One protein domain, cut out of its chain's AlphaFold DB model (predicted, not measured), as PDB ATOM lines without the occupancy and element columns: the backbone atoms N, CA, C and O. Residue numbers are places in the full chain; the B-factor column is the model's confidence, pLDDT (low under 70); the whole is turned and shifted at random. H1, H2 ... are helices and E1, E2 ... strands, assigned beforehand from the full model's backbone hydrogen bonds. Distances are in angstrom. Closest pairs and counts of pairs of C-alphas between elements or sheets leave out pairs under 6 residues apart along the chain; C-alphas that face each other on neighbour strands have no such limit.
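This is residues 306 to 356 and 469 to 544 of the 729 residues of the protein "G-patch domain-containing protein" of Pristionchus pacificus (UniProt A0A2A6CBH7). Two strongly twisted antiparallel sheets lie face to face as a sandwich, six strands in one and four in the other. From E10 a long stretch with no named element, residues 518 to 535, leads away to a short helix, H1, which lies off both sheets. The printed part has 127 residues, with ten named strands, E1 to E10, and then H1; the sheet orders are E2 E1 E10 E9 E6 E7 and E3 E4 E5 E8. The class is mostly strand, though under half of the residues are in named elements. The whole is compact, with a radius of gyration of the C-alphas of 14.3 A and spans of 44 by 41 by 28 A.

Find C-alpha 307 at (6.410, 26.703, 35.705); from there E1 runs to residue 312, 16.3 A. Next come E2, residues 318 to 322, and E3, residues 326 to 329. E4, the longest strand by residues, begins at C-alpha 346, (3.788, 6.201, 38.472), and runs 23.9 A to residue 354. Past the cut, E5 covers residues 469 to 475, 19.4 A. Then look for E6 at 482 to 484, E7 at 487 to 489, E8 at 496 to 498, E9 at 502 to 506 and E10 at 511 to 517, 19.9 A. H1, residues 536 to 544, ends at C-alpha 544, (25.987, 22.420, 55.946).

In the sandwich, two sheets face to face, the facing parts are 8.6 A centre to centre and the best planes 18 degrees apart. Across the larger sheet, look at N 308 and O 321 for E1 and E2, a hairpin, 2.8 A; N 309 and O 515 for E1 and E10, 2.8 A; N 504 and O 512 for the hairpin E9 and E10, 2.8 A; N 505 and O 483 for E9 and E6, 2.8 A; and N 484 and O 487 for the hairpin E6 and E7, 2.9 A. In the other sheet, N 328 and O 348 are 2.9 A apart in the hairpin E3 and E4, N 349 and O 474 2.8 A for E4 and E5, and N 473 and O 496 2.8 A for E5 and E8. Between the sheets, the closest C-alphas of E1 and E5 are those of Val 308 and Tyr 471, 8.0 A apart. H1 is on neither sheet, and every O i to N i+4 pair in it is within hydrogen-bond range.

The farthest C-alphas are those of Lys 356 and Ala 544, 43.9 A apart. Residues 357 to 468 are cut out, and C-alphas 356 and 469 are 8.3 A apart. The links E3 to E4 and E10 to H1 are long. Mean pLDDT of the printed part is 77.8; it is under 70 at residues 355 to 356, 469, 518 to 533 and 536 to 544.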
ATOM      1  N   PRO A 306       4.983  29.928  32.354       72.44
ATOM      2  CA  PRO A 306       4.889  29.666  33.789       72.44
ATOM      3  C   PRO A 306       5.236  28.209  34.132       72.44
ATOM      4  O   PRO A 306       4.878  27.279  33.402       72.44
ATOM      5  N   CYS A 307       5.910  28.010  35.267       81.31
ATOM      6  CA  CYS A 307       6.410  26.703  35.705       81.31
ATOM      7  C   CYS A 307       6.431  26.532  37.234       81.31
ATOM      8  O   CYS A 307       6.486  27.504  37.992       81.31
ATOM      9  N   VAL A 308       6.433  25.275  37.681       84.94
ATOM     10  CA  VAL A 308       6.788  24.859  39.042       84.94
ATOM     11  C   VAL A 308       8.198  24.283  39.034       84.94
ATOM     12  O   VAL A 308       8.533  23.419  38.225       84.94
ATOM     13  N   ARG A 309       9.011  24.738  39.982       86.31
ATOM     14  CA  ARG A 309      10.306  24.159  40.328       86.31
ATOM     15  C   ARG A 309      10.102  23.179  41.481       86.31
ATOM     16  O   ARG A 309       9.623  23.570  42.543       86.31
ATOM     17  N   PHE A 310      10.421  21.913  41.239       87.50
ATOM     18  CA  PHE A 310      10.319  20.799  42.181       87.50
ATOM     19  C   PHE A 310      11.727  20.500  42.699       87.50
ATOM     20  O   PHE A 310      12.596  20.156  41.902       87.50
ATOM     21  N   ILE A 311      11.977  20.655  43.998       87.00
ATOM     22  CA  ILE A 311      13.332  20.549  44.564       87.00
ATOM     23  C   ILE A 311      13.361  19.444  45.605       87.00
ATOM     24  O   ILE A 311      12.618  19.526  46.582       87.00
ATOM     25  N   ASN A 312      14.201  18.426  45.421       87.25
ATOM     26  CA  ASN A 312      14.384  17.375  46.422       87.25
ATOM     27  C   ASN A 312      15.193  17.914  47.613       87.25
ATOM     28  O   ASN A 312      16.310  18.379  47.438       87.25
ATOM     29  N   MET A 313      14.667  17.820  48.831       83.25
ATOM     30  CA  MET A 313      15.349  18.269  50.050       83.25
ATOM     31  C   MET A 313      16.460  17.312  50.514       83.25
ATOM     32  O   MET A 313      17.267  17.701  51.353       83.25
ATOM     33  N   GLU A 314      16.501  16.074  50.008       82.38
ATOM     34  CA  GLU A 314      17.527  15.077  50.361       82.38
ATOM     35  C   GLU A 314      18.720  15.087  49.386       82.38
ATOM     36  O   GLU A 314      19.860  14.935  49.820       82.38
ATOM     37  N   THR A 315      18.482  15.289  48.082       81.81
ATOM     38  CA  THR A 315      19.538  15.296  47.040       81.81
ATOM     39  C   THR A 315      19.845  16.677  46.456       81.81
ATOM     40  O   THR A 315      20.866  16.836  45.793       81.81
ATOM     41  N   LEU A 316      18.986  17.674  46.696       80.25
ATOM     42  CA  LEU A 316      19.018  19.017  46.090       80.25
ATOM     43  C   LEU A 316      18.858  19.042  44.554       80.25
ATOM     44  O   LEU A 316      19.109  20.069  43.922       80.25
ATOM     45  N   ASP A 317      18.356  17.949  43.965       83.44
ATOM     46  CA  ASP A 317      17.954  17.897  42.556       83.44
ATOM     47  C   ASP A 317      16.800  18.869  42.266       83.44
ATOM     48  O   ASP A 317      15.775  18.862  42.957       83.44
ATOM     49  N   LEU A 318      16.952  19.665  41.202       84.88
ATOM     50  CA  LEU A 318      15.950  20.600  40.691       84.88
ATOM     51  C   LEU A 318      15.308  20.054  39.409       84.88
ATOM     52  O   LEU A 318      15.960  19.942  38.372       84.88
ATOM     53  N   PHE A 319      14.000  19.821  39.461       86.06
ATOM     54  CA  PHE A 319      13.150  19.510  38.313       86.06
ATOM     55  C   PHE A 319      12.286  20.730  37.961       86.06
ATOM     56  O   PHE A 319      11.887  21.495  38.844       86.06
ATOM     57  N   ILE A 320      11.967  20.925  36.680       85.88
ATOM     58  CA  ILE A 320      11.143  22.047  36.202       85.88
ATOM     59  C   ILE A 320       9.969  21.480  35.404       85.88
ATOM     60  O   ILE A 320      10.177  20.791  34.411       85.88
ATOM     61  N   ILE A 321       8.743  21.788  35.829       84.31
ATOM     62  CA  ILE A 321       7.500  21.379  35.166       84.31
ATOM     63  C   ILE A 321       6.741  22.629  34.730       84.31
ATOM     64  O   ILE A 321       6.487  23.519  35.537       84.31
ATOM     65  N   THR A 322       6.388  22.714  33.452       83.69
ATOM     66  CA  THR A 322       5.638  23.838  32.871       83.69
ATOM     67  C   THR A 322       4.126  23.575  32.903       83.69
ATOM     68  O   THR A 322       3.654  22.563  33.424       83.69
ATOM     69  N   MET A 323       3.349  24.483  32.304       76.00
ATOM     70  CA  MET A 323       1.895  24.370  32.099       76.00
ATOM     71  C   MET A 323       1.397  23.051  31.465       76.00
ATOM     72  O   MET A 323       0.202  22.778  31.517       76.00
ATOM     73  N   SER A 324       2.271  22.220  30.883       74.25
ATOM     74  CA  SER A 324       1.928  20.869  30.409       74.25
ATOM     75  C   SER A 324       1.545  19.903  31.536       74.25
ATOM     76  O   SER A 324       0.973  18.845  31.275       74.25
ATOM     77  N   GLY A 325       1.895  20.232  32.784       81.69
ATOM     78  CA  GLY A 325       1.940  19.259  33.870       81.69
ATOM     79  C   GLY A 325       3.113  18.286  33.710       81.69
ATOM     80  O   GLY A 325       3.981  18.476  32.856       81.69
ATOM     81  N   GLY A 326       3.140  17.252  34.552       86.69
ATOM     82  CA  GLY A 326       4.186  16.224  34.549       86.69
ATOM     83  C   GLY A 326       3.874  15.042  35.471       86.69
ATOM     84  O   GLY A 326       2.936  15.085  36.270       86.69
ATOM     85  N   LEU A 327       4.647  13.967  35.360       89.31
ATOM     86  CA  LEU A 327       4.516  12.737  36.141       89.31
ATOM     87  C   LEU A 327       5.638  12.597  37.179       89.31
ATOM     88  O   LEU A 327       6.798  12.916  36.930       89.31
ATOM     89  N   VAL A 328       5.278  12.065  38.348       89.75
ATOM     90  CA  VAL A 328       6.185  11.794  39.469       89.75
ATOM     91  C   VAL A 328       6.216  10.290  39.729       89.75
ATOM     92  O   VAL A 328       5.157   9.677  39.923       89.75
ATOM     93  N   GLY A 329       7.401   9.680  39.770       87.81
ATOM     94  CA  GLY A 329       7.531   8.237  39.992       87.81
ATOM     95  C   GLY A 329       8.927   7.675  39.732       87.81
ATOM     96  O   GLY A 329       9.919   8.399  39.744       87.81
ATOM     97  N   LEU A 330       8.982   6.360  39.513       85.12
ATOM     98  CA  LEU A 330      10.202   5.597  39.211       85.12
ATOM     99  C   LEU A 330      10.351   5.296  37.704       85.12
ATOM    100  O   LEU A 330      11.434   4.949  37.239       85.12
ATOM    101  N   ALA A 331       9.264   5.401  36.933       83.56
ATOM    102  CA  ALA A 331       9.234   5.024  35.523       83.56
ATOM    103  C   ALA A 331      10.074   5.969  34.634       83.56
ATOM    104  O   ALA A 331      10.225   7.154  34.954       83.56
ATOM    105  N   PRO A 332      10.625   5.486  33.502       79.94
ATOM    106  CA  PRO A 332      11.461   6.305  32.627       79.94
ATOM    107  C   PRO A 332      10.719   7.518  32.046       79.94
ATOM    108  O   PRO A 332      11.374   8.535  31.815       79.94
ATOM    109  N   GLU A 333       9.393   7.427  31.880       83.81
ATOM    110  CA  GLU A 333       8.488   8.490  31.424       83.81
ATOM    111  C   GLU A 333       7.998   9.457  32.524       83.81
ATOM    112  O   GLU A 333       7.068  10.223  32.287       83.81
ATOM    113  N   CYS A 334       8.563   9.415  33.737       83.75
ATOM    114  CA  CYS A 334       8.289  10.415  34.775       83.75
ATOM    115  C   CYS A 334       9.297  11.572  34.726       83.75
ATOM    116  O   CYS A 334      10.508  11.347  34.765       83.75
ATOM    117  N   ASP A 335       8.779  12.801  34.689       86.19
ATOM    118  CA  ASP A 335       9.544  14.053  34.677       86.19
ATOM    119  C   ASP A 335      10.273  14.294  36.008       86.19
ATOM    120  O   ASP A 335      11.423  14.729  36.020       86.19
ATOM    121  N   VAL A 336       9.628  13.958  37.134       87.12
ATOM    122  CA  VAL A 336      10.254  13.935  38.468       87.12
ATOM    123  C   VAL A 336      10.537  12.488  38.846       87.12
ATOM    124  O   VAL A 336       9.620  11.709  39.135       87.12
ATOM    125  N   LYS A 337      11.823  12.137  38.867       85.38
ATOM    126  CA  LYS A 337      12.294  10.793  39.215       85.38
ATOM    127  C   LYS A 337      12.589  10.715  40.703       85.38
ATOM    128  O   LYS A 337      13.385  11.486  41.227       85.38
ATOM    129  N   VAL A 338      11.933   9.776  41.376       83.50
ATOM    130  CA  VAL A 338      12.088   9.543  42.813       83.50
ATOM    131  C   VAL A 338      12.940   8.277  43.001       83.50
ATOM    132  O   VAL A 338      12.502   7.209  42.570       83.50
ATOM    133  N   PRO A 339      14.151   8.355  43.590       70.81
ATOM    134  CA  PRO A 339      15.166   7.290  43.535       70.81
ATOM    135  C   PRO A 339      14.917   6.108  44.498       70.81
ATOM    136  O   PRO A 339      15.853   5.445  44.942       70.81
ATOM    137  N   ASP A 340      13.657   5.819  44.818       79.75
ATOM    138  CA  ASP A 340      13.236   4.769  45.746       79.75
ATOM    139  C   ASP A 340      12.565   3.624  44.969       79.75
ATOM    140  O   ASP A 340      11.460   3.754  44.443       79.75
ATOM    141  N   GLN A 341      13.252   2.480  44.905       76.69
ATOM    142  CA  GLN A 341      12.813   1.292  44.162       76.69
ATOM    143  C   GLN A 341      11.584   0.592  44.772       76.69
ATOM    144  O   GLN A 341      11.026  -0.307  44.147       76.69
ATOM    145  N   THR A 342      11.147   0.986  45.975       78.75
ATOM    146  CA  THR A 342       9.905   0.485  46.590       78.75
ATOM    147  C   THR A 342       8.660   1.237  46.107       78.75
ATOM    148  O   THR A 342       7.533   0.811  46.374       78.75
ATOM    149  N   LEU A 343       8.841   2.342  45.375       80.44
ATOM    150  CA  LEU A 343       7.750   3.150  44.842       80.44
ATOM    151  C   LEU A 343       7.106   2.531  43.588       80.44
ATOM    152  O   LEU A 343       7.772   1.884  42.780       80.44
ATOM    153  N   PRO A 344       5.803   2.781  43.364       83.44
ATOM    154  CA  PRO A 344       5.146   2.413  42.117       83.44
ATOM    155  C   PRO A 344       5.731   3.204  40.930       83.44
ATOM    156  O   PRO A 344       6.107   4.367  41.099       83.44
ATOM    157  N   PRO A 345       5.724   2.636  39.704       85.38
ATOM    158  CA  PRO A 345       6.303   3.273  38.518       85.38
ATOM    159  C   PRO A 345       5.750   4.681  38.266       85.38
ATOM    160  O   PRO A 345       6.520   5.594  37.986       85.38
ATOM    161  N   ARG A 346       4.439   4.882  38.454       89.69
ATOM    162  CA  ARG A 346       3.788   6.201  38.472       89.69
ATOM    163  C   ARG A 346       3.121   6.398  39.832       89.69
ATOM    164  O   ARG A 346       2.256   5.608  40.216       89.69
ATOM    165  N   LEU A 347       3.530   7.434  40.562       87.88
ATOM    166  CA  LEU A 347       3.112   7.695  41.941       87.88
ATOM    167  C   LEU A 347       2.125   8.862  42.033       87.88
ATOM    168  O   LEU A 347       1.075   8.730  42.667       87.88
ATOM    169  N   ALA A 348       2.433   9.976  41.374       89.12
ATOM    170  CA  ALA A 348       1.584  11.161  41.319       89.12
ATOM    171  C   ALA A 348       1.666  11.844  39.945       89.12
ATOM    172  O   ALA A 348       2.557  11.564  39.144       89.12
ATOM    173  N   GLN A 349       0.720  12.738  39.682       90.88
ATOM    174  CA  GLN A 349       0.687  13.603  38.510       90.88
ATOM    175  C   GLN A 349       0.505  15.049  38.959       90.88
ATOM    176  O   GLN A 349      -0.307  15.341  39.838       90.88
ATOM    177  N   LEU A 350       1.252  15.944  38.328       90.12
ATOM    178  CA  LEU A 350       1.100  17.382  38.434       90.12
ATOM    179  C   LEU A 350       0.230  17.853  37.278       90.12
ATOM    180  O   LEU A 350       0.522  17.578  36.113       90.12
ATOM    181  N   LEU A 351      -0.856  18.530  37.623       85.81
ATOM    182  CA  LEU A 351      -1.839  19.071  36.697       85.81
ATOM    183  C   LEU A 351      -1.790  20.592  36.770       85.81
ATOM    184  O   LEU A 351      -1.656  21.153  37.856       85.81
ATOM    185  N   PHE A 352      -1.932  21.254  35.631       83.75
ATOM    186  CA  PHE A 352      -2.103  22.699  35.558       83.75
ATOM    187  C   PHE A 352      -3.530  22.999  35.110       83.75
ATOM    188  O   PHE A 352      -3.990  22.472  34.096       83.75
ATOM    189  N   VAL A 353      -4.239  23.828  35.869       79.81
ATOM    190  CA  VAL A 353      -5.577  24.306  35.515       79.81
ATOM    191  C   VAL A 353      -5.483  25.807  35.316       79.81
ATOM    192  O   VAL A 353      -5.362  26.554  36.286       79.81
ATOM    193  N   GLN A 354      -5.526  26.243  34.057       72.31
ATOM    194  CA  GLN A 354      -5.669  27.649  33.696       72.31
ATOM    195  C   GLN A 354      -7.019  28.156  34.214       72.31
ATOM    196  O   GLN A 354      -8.071  27.689  33.770       72.31
ATOM    197  N   GLU A 355      -7.007  29.109  35.144       63.16
ATOM    198  CA  GLU A 355      -8.229  29.818  35.498       63.16
ATOM    199  C   GLU A 355      -8.531  30.787  34.355       63.16
ATOM    200  O   GLU A 355      -7.673  31.565  33.933       63.16
ATOM    201  N   LYS A 356      -9.754  30.738  33.819       48.00
ATOM    202  CA  LYS A 356     -10.214  31.821  32.950       48.00
ATOM    203  C   LYS A 356     -10.274  33.085  33.802       48.00
ATOM    204  O   LYS A 356     -10.926  33.075  34.848       48.00
ATOM    205  N   GLY A 469      -2.950  30.190  36.048       67.12
ATOM    206  CA  GLY A 469      -3.323  28.820  36.363       67.12
ATOM    207  C   GLY A 469      -2.790  28.369  37.714       67.12
ATOM    208  O   GLY A 469      -1.715  28.781  38.157       67.12
ATOM    209  N   LYS A 470      -3.550  27.489  38.361       78.44
ATOM    210  CA  LYS A 470      -3.158  26.822  39.602       78.44
ATOM    211  C   LYS A 470      -2.640  25.428  39.279       78.44
ATOM    212  O   LYS A 470      -3.203  24.719  38.444       78.44
ATOM    213  N   TYR A 471      -1.563  25.044  39.951       85.19
ATOM    214  CA  TYR A 471      -1.038  23.686  39.890       85.19
ATOM    215  C   TYR A 471      -1.725  22.823  40.950       85.19
ATOM    216  O   TYR A 471      -2.020  23.296  42.046       85.19
ATOM    217  N   PHE A 472      -1.976  21.559  40.625       88.38
ATOM    218  CA  PHE A 472      -2.634  20.588  41.494       88.38
ATOM    219  C   PHE A 472      -1.865  19.264  41.503       88.38
ATOM    220  O   PHE A 472      -1.359  18.827  40.467       88.38
ATOM    221  N   LEU A 473      -1.807  18.602  42.661       89.56
ATOM    222  CA  LEU A 473      -1.235  17.266  42.816       89.56
ATOM    223  C   LEU A 473      -2.341  16.204  42.840       89.56
ATOM    224  O   LEU A 473      -3.177  16.184  43.745       89.56
ATOM    225  N   ARG A 474      -2.291  15.273  41.885       91.88
ATOM    226  CA  ARG A 474      -3.133  14.070  41.831       91.88
ATOM    227  C   ARG A 474      -2.328  12.846  42.253       91.88
ATOM    228  O   ARG A 474      -1.339  12.502  41.610       91.88
ATOM    229  N   VAL A 475      -2.761  12.132  43.291       91.44
ATOM    230  CA  VAL A 475      -2.116  10.874  43.713       91.44
ATOM    231  C   VAL A 475      -2.615   9.713  42.845       91.44
ATOM    232  O   VAL A 475      -3.806   9.411  42.811       91.44
ATOM    233  N   LEU A 476      -1.704   9.036  42.140       87.94
ATOM    234  CA  LEU A 476      -2.024   7.940  41.214       87.94
ATOM    235  C   LEU A 476      -1.980   6.552  41.869       87.94
ATOM    236  O   LEU A 476      -2.547   5.600  41.321       87.94
ATOM    237  N   SER A 477      -1.333   6.414  43.030       85.31
ATOM    238  CA  SER A 477      -1.186   5.143  43.747       85.31
ATOM    239  C   SER A 477      -1.140   5.323  45.266       85.31
ATOM    240  O   SER A 477      -0.506   6.244  45.766       85.31
ATOM    241  N   ASN A 478      -1.767   4.394  45.994       85.25
ATOM    242  CA  ASN A 478      -1.736   4.323  47.462       85.25
ATOM    243  C   ASN A 478      -0.593   3.444  48.006       85.25
ATOM    244  O   ASN A 478      -0.507   3.252  49.217       85.25
ATOM    245  N   ALA A 479       0.270   2.898  47.138       80.38
ATOM    246  CA  ALA A 479       1.375   2.025  47.547       80.38
ATOM    247  C   ALA A 479       2.410   2.738  48.441       80.38
ATOM    248  O   ALA A 479       3.034   2.103  49.285       80.38
ATOM    249  N   ALA A 480       2.545   4.060  48.302       81.31
ATOM    250  CA  ALA A 480       3.376   4.894  49.160       81.31
ATOM    251  C   ALA A 480       2.541   5.997  49.822       81.31
ATOM    252  O   ALA A 480       1.605   6.538  49.231       81.31
ATOM    253  N   LYS A 481       2.905   6.372  51.053       85.00
ATOM    254  CA  LYS A 481       2.285   7.503  51.756       85.00
ATOM    255  C   LYS A 481       2.675   8.812  51.060       85.00
ATOM    256  O   LYS A 481       3.842   9.193  51.122       85.00
ATOM    257  N   CYS A 482       1.696   9.509  50.486       87.69
ATOM    258  CA  CYS A 482       1.827  10.897  50.048       87.69
ATOM    259  C   CYS A 482       1.343  11.854  51.153       87.69
ATOM    260  O   CYS A 482       0.322  11.601  51.806       87.69
ATOM    261  N   THR A 483       2.056  12.960  51.361       89.31
ATOM    262  CA  THR A 483       1.574  14.113  52.138       89.31
ATOM    263  C   THR A 483       1.904  15.428  51.443       89.31
ATOM    264  O   THR A 483       2.990  15.552  50.887       89.31
ATOM    265  N   VAL A 484       0.998  16.401  51.533       88.56
ATOM    266  CA  VAL A 484       1.156  17.787  51.064       88.56
ATOM    267  C   VAL A 484       0.975  18.691  52.283       88.56
ATOM    268  O   VAL A 484      -0.029  18.563  52.979       88.56
ATOM    269  N   ASP A 485       1.984  19.494  52.623       86.44
ATOM    270  CA  ASP A 485       2.062  20.299  53.856       86.44
ATOM    271  C   ASP A 485       1.696  19.502  55.132       86.44
ATOM    272  O   ASP A 485       1.030  19.968  56.054       86.44
ATOM    273  N   GLY A 486       2.109  18.230  55.163       82.19
ATOM    274  CA  GLY A 486       1.818  17.271  56.237       82.19
ATOM    275  C   GLY A 486       0.437  16.595  56.168       82.19
ATOM    276  O   GLY A 486       0.272  15.505  56.729       82.19
ATOM    277  N   VAL A 487      -0.526  17.161  55.433       87.62
ATOM    278  CA  VAL A 487      -1.850  16.567  55.184       87.62
ATOM    279  C   VAL A 487      -1.693  15.312  54.326       87.62
ATOM    280  O   VAL A 487      -1.005  15.328  53.310       87.62
ATOM    281  N   LYS A 488      -2.297  14.190  54.736       88.75
ATOM    282  CA  LYS A 488      -2.241  12.917  53.988       88.75
ATOM    283  C   LYS A 488      -3.165  12.992  52.777       88.75
ATOM    284  O   LYS A 488      -4.314  13.378  52.944       88.75
ATOM    285  N   VAL A 489      -2.674  12.554  51.618       89.69
ATOM    286  CA  VAL A 489      -3.436  12.520  50.358       89.69
ATOM    287  C   VAL A 489      -3.394  11.106  49.781       89.69
ATOM    288  O   VAL A 489      -2.337  10.468  49.781       89.69
ATOM    289  N   LYS A 490      -4.534  10.607  49.299       90.19
ATOM    290  CA  LYS A 490      -4.698   9.274  48.703       90.19
ATOM    291  C   LYS A 490      -5.256   9.345  47.284       90.19
ATOM    292  O   LYS A 490      -5.988  10.258  46.918       90.19
ATOM    293  N   LYS A 491      -4.996   8.301  46.499       89.69
ATOM    294  CA  LYS A 491      -5.683   8.040  45.231       89.69
ATOM    295  C   LYS A 491      -7.197   7.969  45.458       89.69
ATOM    296  O   LYS A 491      -7.654   7.107  46.210       89.69
ATOM    297  N   GLY A 492      -7.943   8.824  44.761       80.81
ATOM    298  CA  GLY A 492      -9.407   8.922  44.836       80.81
ATOM    299  C   GLY A 492      -9.927  10.057  45.725       80.81
ATOM    300  O   GLY A 492     -11.119  10.343  45.689       80.81
ATOM    301  N   GLU A 493      -9.055  10.724  46.484       86.81
ATOM    302  CA  GLU A 493      -9.344  12.031  47.086       86.81
ATOM    303  C   GLU A 493      -9.183  13.135  46.006       86.81
ATOM    304  O   GLU A 493      -8.515  12.889  44.996       86.81
ATOM    305  N   PRO A 494      -9.824  14.316  46.148       84.56
ATOM    306  CA  PRO A 494      -9.739  15.387  45.151       84.56
ATOM    307  C   PRO A 494      -8.308  15.913  44.976       84.56
ATOM    308  O   PRO A 494      -7.510  15.895  45.914       84.56
ATOM    309  N   ASP A 495      -8.002  16.414  43.776       88.25
ATOM    310  CA  ASP A 495      -6.674  16.941  43.449       88.25
ATOM    311  C   ASP A 495      -6.326  18.139  44.348       88.25
ATOM    312  O   ASP A 495      -7.120  19.070  44.504       88.25
ATOM    313  N   VAL A 496      -5.137  18.119  44.951       87.06
ATOM    314  CA  VAL A 496      -4.770  19.080  46.002       87.06
ATOM    315  C   VAL A 496      -4.078  20.299  45.387       87.06
ATOM    316  O   VAL A 496      -3.072  20.113  44.700       87.06
ATOM    317  N   PRO A 497      -4.567  21.536  45.608       86.00
ATOM    318  CA  PRO A 497      -3.940  22.739  45.067       86.00
ATOM    319  C   PRO A 497      -2.554  22.962  45.676       86.00
ATOM    320  O   PRO A 497      -2.356  22.818  46.881       86.00
ATOM    321  N   ILE A 498      -1.602  23.349  44.834       85.25
ATOM    322  CA  ILE A 498      -0.211  23.609  45.201       85.25
ATOM    323  C   ILE A 498      -0.014  25.118  45.348       85.25
ATOM    324  O   ILE A 498      -0.286  25.884  44.422       85.25
ATOM    325  N   ALA A 499       0.501  25.533  46.502       80.38
ATOM    326  CA  ALA A 499       0.940  26.901  46.761       80.38
ATOM    327  C   ALA A 499       2.456  27.062  46.539       80.38
ATOM    328  O   ALA A 499       3.214  26.092  46.540       80.38
ATOM    329  N   ASN A 500       2.920  28.302  46.382       81.50
ATOM    330  CA  ASN A 500       4.349  28.602  46.349       81.50
ATOM    331  C   ASN A 500       4.977  28.402  47.742       81.50
ATOM    332  O   ASN A 500       4.518  29.013  48.704       81.50
ATOM    333  N   GLY A 501       6.027  27.584  47.832       79.25
ATOM    334  CA  GLY A 501       6.656  27.166  49.092       79.25
ATOM    335  C   GLY A 501       6.037  25.910  49.725       79.25
ATOM    336  O   GLY A 501       6.444  25.523  50.816       79.25
ATOM    337  N   CYS A 502       5.070  25.271  49.057       84.31
ATOM    338  CA  CYS A 502       4.428  24.034  49.509       84.31
ATOM    339  C   CYS A 502       5.433  22.869  49.591       84.31
ATOM    340  O   CYS A 502       6.306  22.731  48.728       84.31
ATOM    341  N   MET A 503       5.296  22.008  50.604       88.25
ATOM    342  CA  MET A 503       6.140  20.829  50.803       88.25
ATOM    343  C   MET A 503       5.372  19.528  50.555       88.25
ATOM    344  O   MET A 503       4.447  19.168  51.286       88.25
ATOM    345  N   VAL A 504       5.816  18.758  49.564       90.38
ATOM    346  CA  VAL A 504       5.296  17.419  49.255       90.38
ATOM    347  C   VAL A 504       6.240  16.359  49.829       90.38
ATOM    348  O   VAL A 504       7.446  16.561  49.940       90.38
ATOM    349  N   THR A 505       5.724  15.209  50.253       89.56
ATOM    350  CA  THR A 505       6.554  14.092  50.734       89.56
ATOM    351  C   THR A 505       5.990  12.755  50.289       89.56
ATOM    352  O   THR A 505       4.805  12.478  50.490       89.56
ATOM    353  N   PHE A 506       6.864  11.901  49.761       87.75
ATOM    354  CA  PHE A 506       6.558  10.552  49.300       87.75
ATOM    355  C   PHE A 506       7.337   9.518  50.130       87.75
ATOM    356  O   PHE A 506       8.507   9.714  50.441       87.75
ATOM    357  N   ALA A 507       6.678   8.430  50.542       78.00
ATOM    358  CA  ALA A 507       7.250   7.329  51.345       78.00
ATOM    359  C   ALA A 507       7.900   7.699  52.706       78.00
ATOM    360  O   ALA A 507       8.384   6.813  53.405       78.00
ATOM    361  N   LYS A 508       7.773   8.960  53.153       72.94
ATOM    362  CA  LYS A 508       8.377   9.607  54.348       72.94
ATOM    363  C   LYS A 508       9.803  10.145  54.157       72.94
ATOM    364  O   LYS A 508      10.124  11.105  54.848       72.94
ATOM    365  N   THR A 509      10.614   9.542  53.290       78.56
ATOM    366  CA  THR A 509      11.989   9.974  52.971       78.56
ATOM    367  C   THR A 509      11.963  11.123  51.973       78.56
ATOM    368  O   THR A 509      12.125  12.273  52.368       78.56
ATOM    369  N   ASN A 510      11.606  10.824  50.722       85.25
ATOM    370  CA  ASN A 510      11.664  11.742  49.589       85.25
ATOM    371  C   ASN A 510      10.774  12.983  49.819       85.25
ATOM    372  O   ASN A 510       9.557  12.958  49.583       85.25
ATOM    373  N   ARG A 511      11.380  14.070  50.305       88.50
ATOM    374  CA  ARG A 511      10.743  15.362  50.602       88.50
ATOM    375  C   ARG A 511      11.060  16.353  49.495       88.50
ATOM    376  O   ARG A 511      12.216  16.506  49.129       88.50
ATOM    377  N   PHE A 512      10.050  17.064  49.015       89.81
ATOM    378  CA  PHE A 512      10.180  18.040  47.943       89.81
ATOM    379  C   PHE A 512       9.583  19.387  48.342       89.81
ATOM    380  O   PHE A 512       8.500  19.426  48.924       89.81
ATOM    381  N   THR A 513      10.253  20.478  47.976       88.94
ATOM    382  CA  THR A 513       9.755  21.852  48.134       88.94
ATOM    383  C   THR A 513       9.425  22.429  46.756       88.94
ATOM    384  O   THR A 513      10.182  22.238  45.801       88.94
ATOM    385  N   LEU A 514       8.256  23.064  46.630       87.38
ATOM    386  CA  LEU A 514       7.644  23.435  45.350       87.38
ATOM    387  C   LEU A 514       7.542  24.957  45.216       87.38
ATOM    388  O   LEU A 514       6.853  25.613  45.995       87.38
ATOM    389  N   HIS A 515       8.203  25.528  44.211       83.12
ATOM    390  CA  HIS A 515       8.227  26.973  43.961       83.12
ATOM    391  C   HIS A 515       7.558  27.312  42.627       83.12
ATOM    392  O   HIS A 515       7.881  26.719  41.600       83.12
ATOM    393  N   ILE A 516       6.634  28.275  42.626       80.88
ATOM    394  CA  ILE A 516       5.830  28.655  41.457       80.88
ATOM    395  C   ILE A 516       6.394  29.940  40.844       80.88
ATOM    396  O   ILE A 516       6.488  30.976  41.503       80.88
ATOM    397  N   HIS A 517       6.735  29.876  39.561       74.56
ATOM    398  CA  HIS A 517       7.230  30.998  38.773       74.56
ATOM    399  C   HIS A 517       6.219  31.357  37.677       74.56
ATOM    400  O   HIS A 517       6.087  30.644  36.680       74.56
ATOM    401  N   SER A 518       5.520  32.482  37.849       62.97
ATOM    402  CA  SER A 518       4.737  33.122  36.783       62.97
ATOM    403  C   SER A 518       5.665  33.653  35.682       62.97
ATOM    404  O   SER A 518       6.766  34.124  35.975       62.97
ATOM    405  N   GLY A 519       5.213  33.638  34.423       54.12
ATOM    406  CA  GLY A 519       5.986  34.131  33.267       54.12
ATOM    407  C   GLY A 519       6.227  35.652  33.242       54.12
ATOM    408  O   GLY A 519       6.887  36.165  32.338       54.12
ATOM    409  N   ASP A 520       5.706  36.386  34.226       47.94
ATOM    410  CA  ASP A 520       5.642  37.844  34.227       47.94
ATOM    411  C   ASP A 520       7.001  38.504  34.473       47.94
ATOM    412  O   ASP A 520       7.591  38.411  35.554       47.94
ATOM    413  N   ALA A 521       7.445  39.306  33.505       39.34
ATOM    414  CA  ALA A 521       8.685  40.085  33.560       39.34
ATOM    415  C   ALA A 521       8.716  41.202  34.637       39.34
ATOM    416  O   ALA A 521       9.676  41.971  34.675       39.34
ATOM    417  N   GLY A 522       7.676  41.315  35.476       38.03
ATOM    418  CA  GLY A 522       7.537  42.325  36.533       38.03
ATOM    419  C   GLY A 522       7.406  41.780  37.963       38.03
ATOM    420  O   GLY A 522       7.422  42.574  38.901       38.03
ATOM    421  N   HIS A 523       7.284  40.462  38.166       37.78
ATOM    422  CA  HIS A 523       7.242  39.890  39.518       37.78
ATOM    423  C   HIS A 523       8.663  39.650  40.061       37.78
ATOM    424  O   HIS A 523       9.581  39.364  39.293       37.78
ATOM    425  N   LYS A 524       8.859  39.680  41.391       40.38
ATOM    426  CA  LYS A 524      10.176  39.441  42.038       40.38
ATOM    427  C   LYS A 524      10.775  38.043  41.781       40.38
ATOM    428  O   LYS A 524      11.903  37.777  42.181       40.38
ATOM    429  N   SER A 525      10.026  37.163  41.120       46.34
ATOM    430  CA  SER A 525      10.397  35.801  40.728       46.34
ATOM    431  C   SER A 525      10.295  35.562  39.210       46.34
ATOM    432  O   SER A 525      10.155  34.414  38.790       46.34
ATOM    433  N   SER A 526      10.357  36.615  38.378       41.94
ATOM    434  CA  SER A 526      10.320  36.498  36.909       41.94
ATOM    435  C   SER A 526      11.298  35.428  36.402       41.94
ATOM    436  O   SER A 526      12.459  35.438  36.819       41.94
ATOM    437  N   GLY A 527      10.861  34.556  35.485       47.47
ATOM    438  CA  GLY A 527      11.564  33.314  35.102       47.47
ATOM    439  C   GLY A 527      13.032  33.442  34.659       47.47
ATOM    440  O   GLY A 527      13.768  32.460  34.709       47.47
ATOM    441  N   ARG A 528      13.486  34.657  34.318       44.69
ATOM    442  CA  ARG A 528      14.895  34.994  34.041       44.69
ATOM    443  C   ARG A 528      15.845  34.681  35.209       44.69
ATOM    444  O   ARG A 528      17.002  34.362  34.954       44.69
ATOM    445  N   ASN A 529      15.372  34.750  36.459       50.00
ATOM    446  CA  ASN A 529      16.190  34.522  37.655       50.00
ATOM    447  C   ASN A 529      15.679  33.330  38.480       50.00
ATOM    448  O   ASN A 529      14.490  33.207  38.781       50.00
ATOM    449  N   THR A 530      16.609  32.493  38.932       58.59
ATOM    450  CA  THR A 530      16.379  31.544  40.029       58.59
ATOM    451  C   THR A 530      16.147  32.331  41.322       58.59
ATOM    452  O   THR A 530      16.926  33.221  41.644       58.59
ATOM    453  N   CYS A 531      15.059  32.050  42.048       66.88
ATOM    454  CA  CYS A 531      14.837  32.659  43.364       66.88
ATOM    455  C   CYS A 531      15.647  31.922  44.445       66.88
ATOM    456  O   CYS A 531      16.010  30.767  44.241       66.88
ATOM    457  N   ALA A 532      15.908  32.558  45.592       65.81
ATOM    458  CA  ALA A 532      16.846  32.042  46.599       65.81
ATOM    459  C   ALA A 532      16.547  30.597  47.057       65.81
ATOM    460  O   ALA A 532      17.442  29.759  47.082       65.81
ATOM    461  N   GLY A 533      15.276  30.264  47.318       64.94
ATOM    462  CA  GLY A 533      14.854  28.898  47.674       64.94
ATOM    463  C   GLY A 533      14.863  27.886  46.516       64.94
ATOM    464  O   GLY A 533      14.436  26.755  46.700       64.94
ATOM    465  N   CYS A 534      15.325  28.281  45.328       72.25
ATOM    466  CA  CYS A 534      15.594  27.409  44.183       72.25
ATOM    467  C   CYS A 534      17.074  27.388  43.777       72.25
ATOM    468  O   CYS A 534      17.401  26.791  42.752       72.25
ATOM    469  N   GLU A 535      17.954  28.073  44.510       75.25
ATOM    470  CA  GLU A 535      19.371  28.189  44.177       75.25
ATOM    471  C   GLU A 535      20.180  27.097  44.903       75.25
ATOM    472  O   GLU A 535      20.312  27.159  46.129       75.25
ATOM    473  N   PRO A 536      20.756  26.103  44.192       63.34
ATOM    474  CA  PRO A 536      21.386  24.951  44.847       63.34
ATOM    475  C   PRO A 536      22.531  25.332  45.795       63.34
ATOM    476  O   PRO A 536      22.712  24.695  46.829       63.34
ATOM    477  N   GLY A 537      23.272  26.402  45.482       63.94
ATOM    478  CA  GLY A 537      24.366  26.901  46.320       63.94
ATOM    479  C   GLY A 537      23.918  27.444  47.681       63.94
ATOM    480  O   GLY A 537      24.645  27.282  48.660       63.94
ATOM    481  N   LEU A 538      22.718  28.032  47.770       62.94
ATOM    482  CA  LEU A 538      22.164  28.521  49.037       62.94
ATOM    483  C   LEU A 538      21.628  27.361  49.885       62.94
ATOM    484  O   LEU A 538      21.936  27.276  51.073       62.94
ATOM    485  N   LEU A 539      20.918  26.417  49.258       66.19
ATOM    486  CA  LEU A 539      20.387  25.223  49.928       66.19
ATOM    487  C   LEU A 539      21.510  24.329  50.494       66.19
ATOM    488  O   LEU A 539      21.407  23.838  51.618       66.19
ATOM    489  N   LEU A 540      22.619  24.174  49.757       65.50
ATOM    490  CA  LEU A 540      23.824  23.477  50.229       65.50
ATOM    491  C   LEU A 540      24.452  24.146  51.463       65.50
ATOM    492  O   LEU A 540      24.903  23.453  52.375       65.50
ATOM    493  N   ALA A 541      24.489  25.481  51.502       60.06
ATOM    494  CA  ALA A 541      25.076  26.226  52.614       60.06
ATOM    495  C   ALA A 541      24.245  26.099  53.903       60.06
ATOM    496  O   ALA A 541      24.810  25.920  54.983       60.06
ATOM    497  N   GLU A 542      22.914  26.135  53.794       61.53
ATOM    498  CA  GLU A 542      22.006  25.975  54.935       61.53
ATOM    499  C   GLU A 542      22.033  24.538  55.488       61.53
ATOM    500  O   GLU A 542      22.137  24.342  56.701       61.53
ATOM    501  N   ALA A 543      22.072  23.524  54.612       59.22
ATOM    502  CA  ALA A 543      22.249  22.128  55.019       59.22
ATOM    503  C   ALA A 543      23.587  21.889  55.753       59.22
ATOM    504  O   ALA A 543      23.627  21.176  56.758       59.22
ATOM    505  N   ALA A 544      24.678  22.517  55.297       59.03
ATOM    506  CA  ALA A 544      25.987  22.420  55.946       59.03
ATOM    507  C   ALA A 544      26.031  23.095  57.334       59.03
ATOM    508  O   ALA A 544      26.765  22.639  58.212       59.03
TER     509      ALA A 544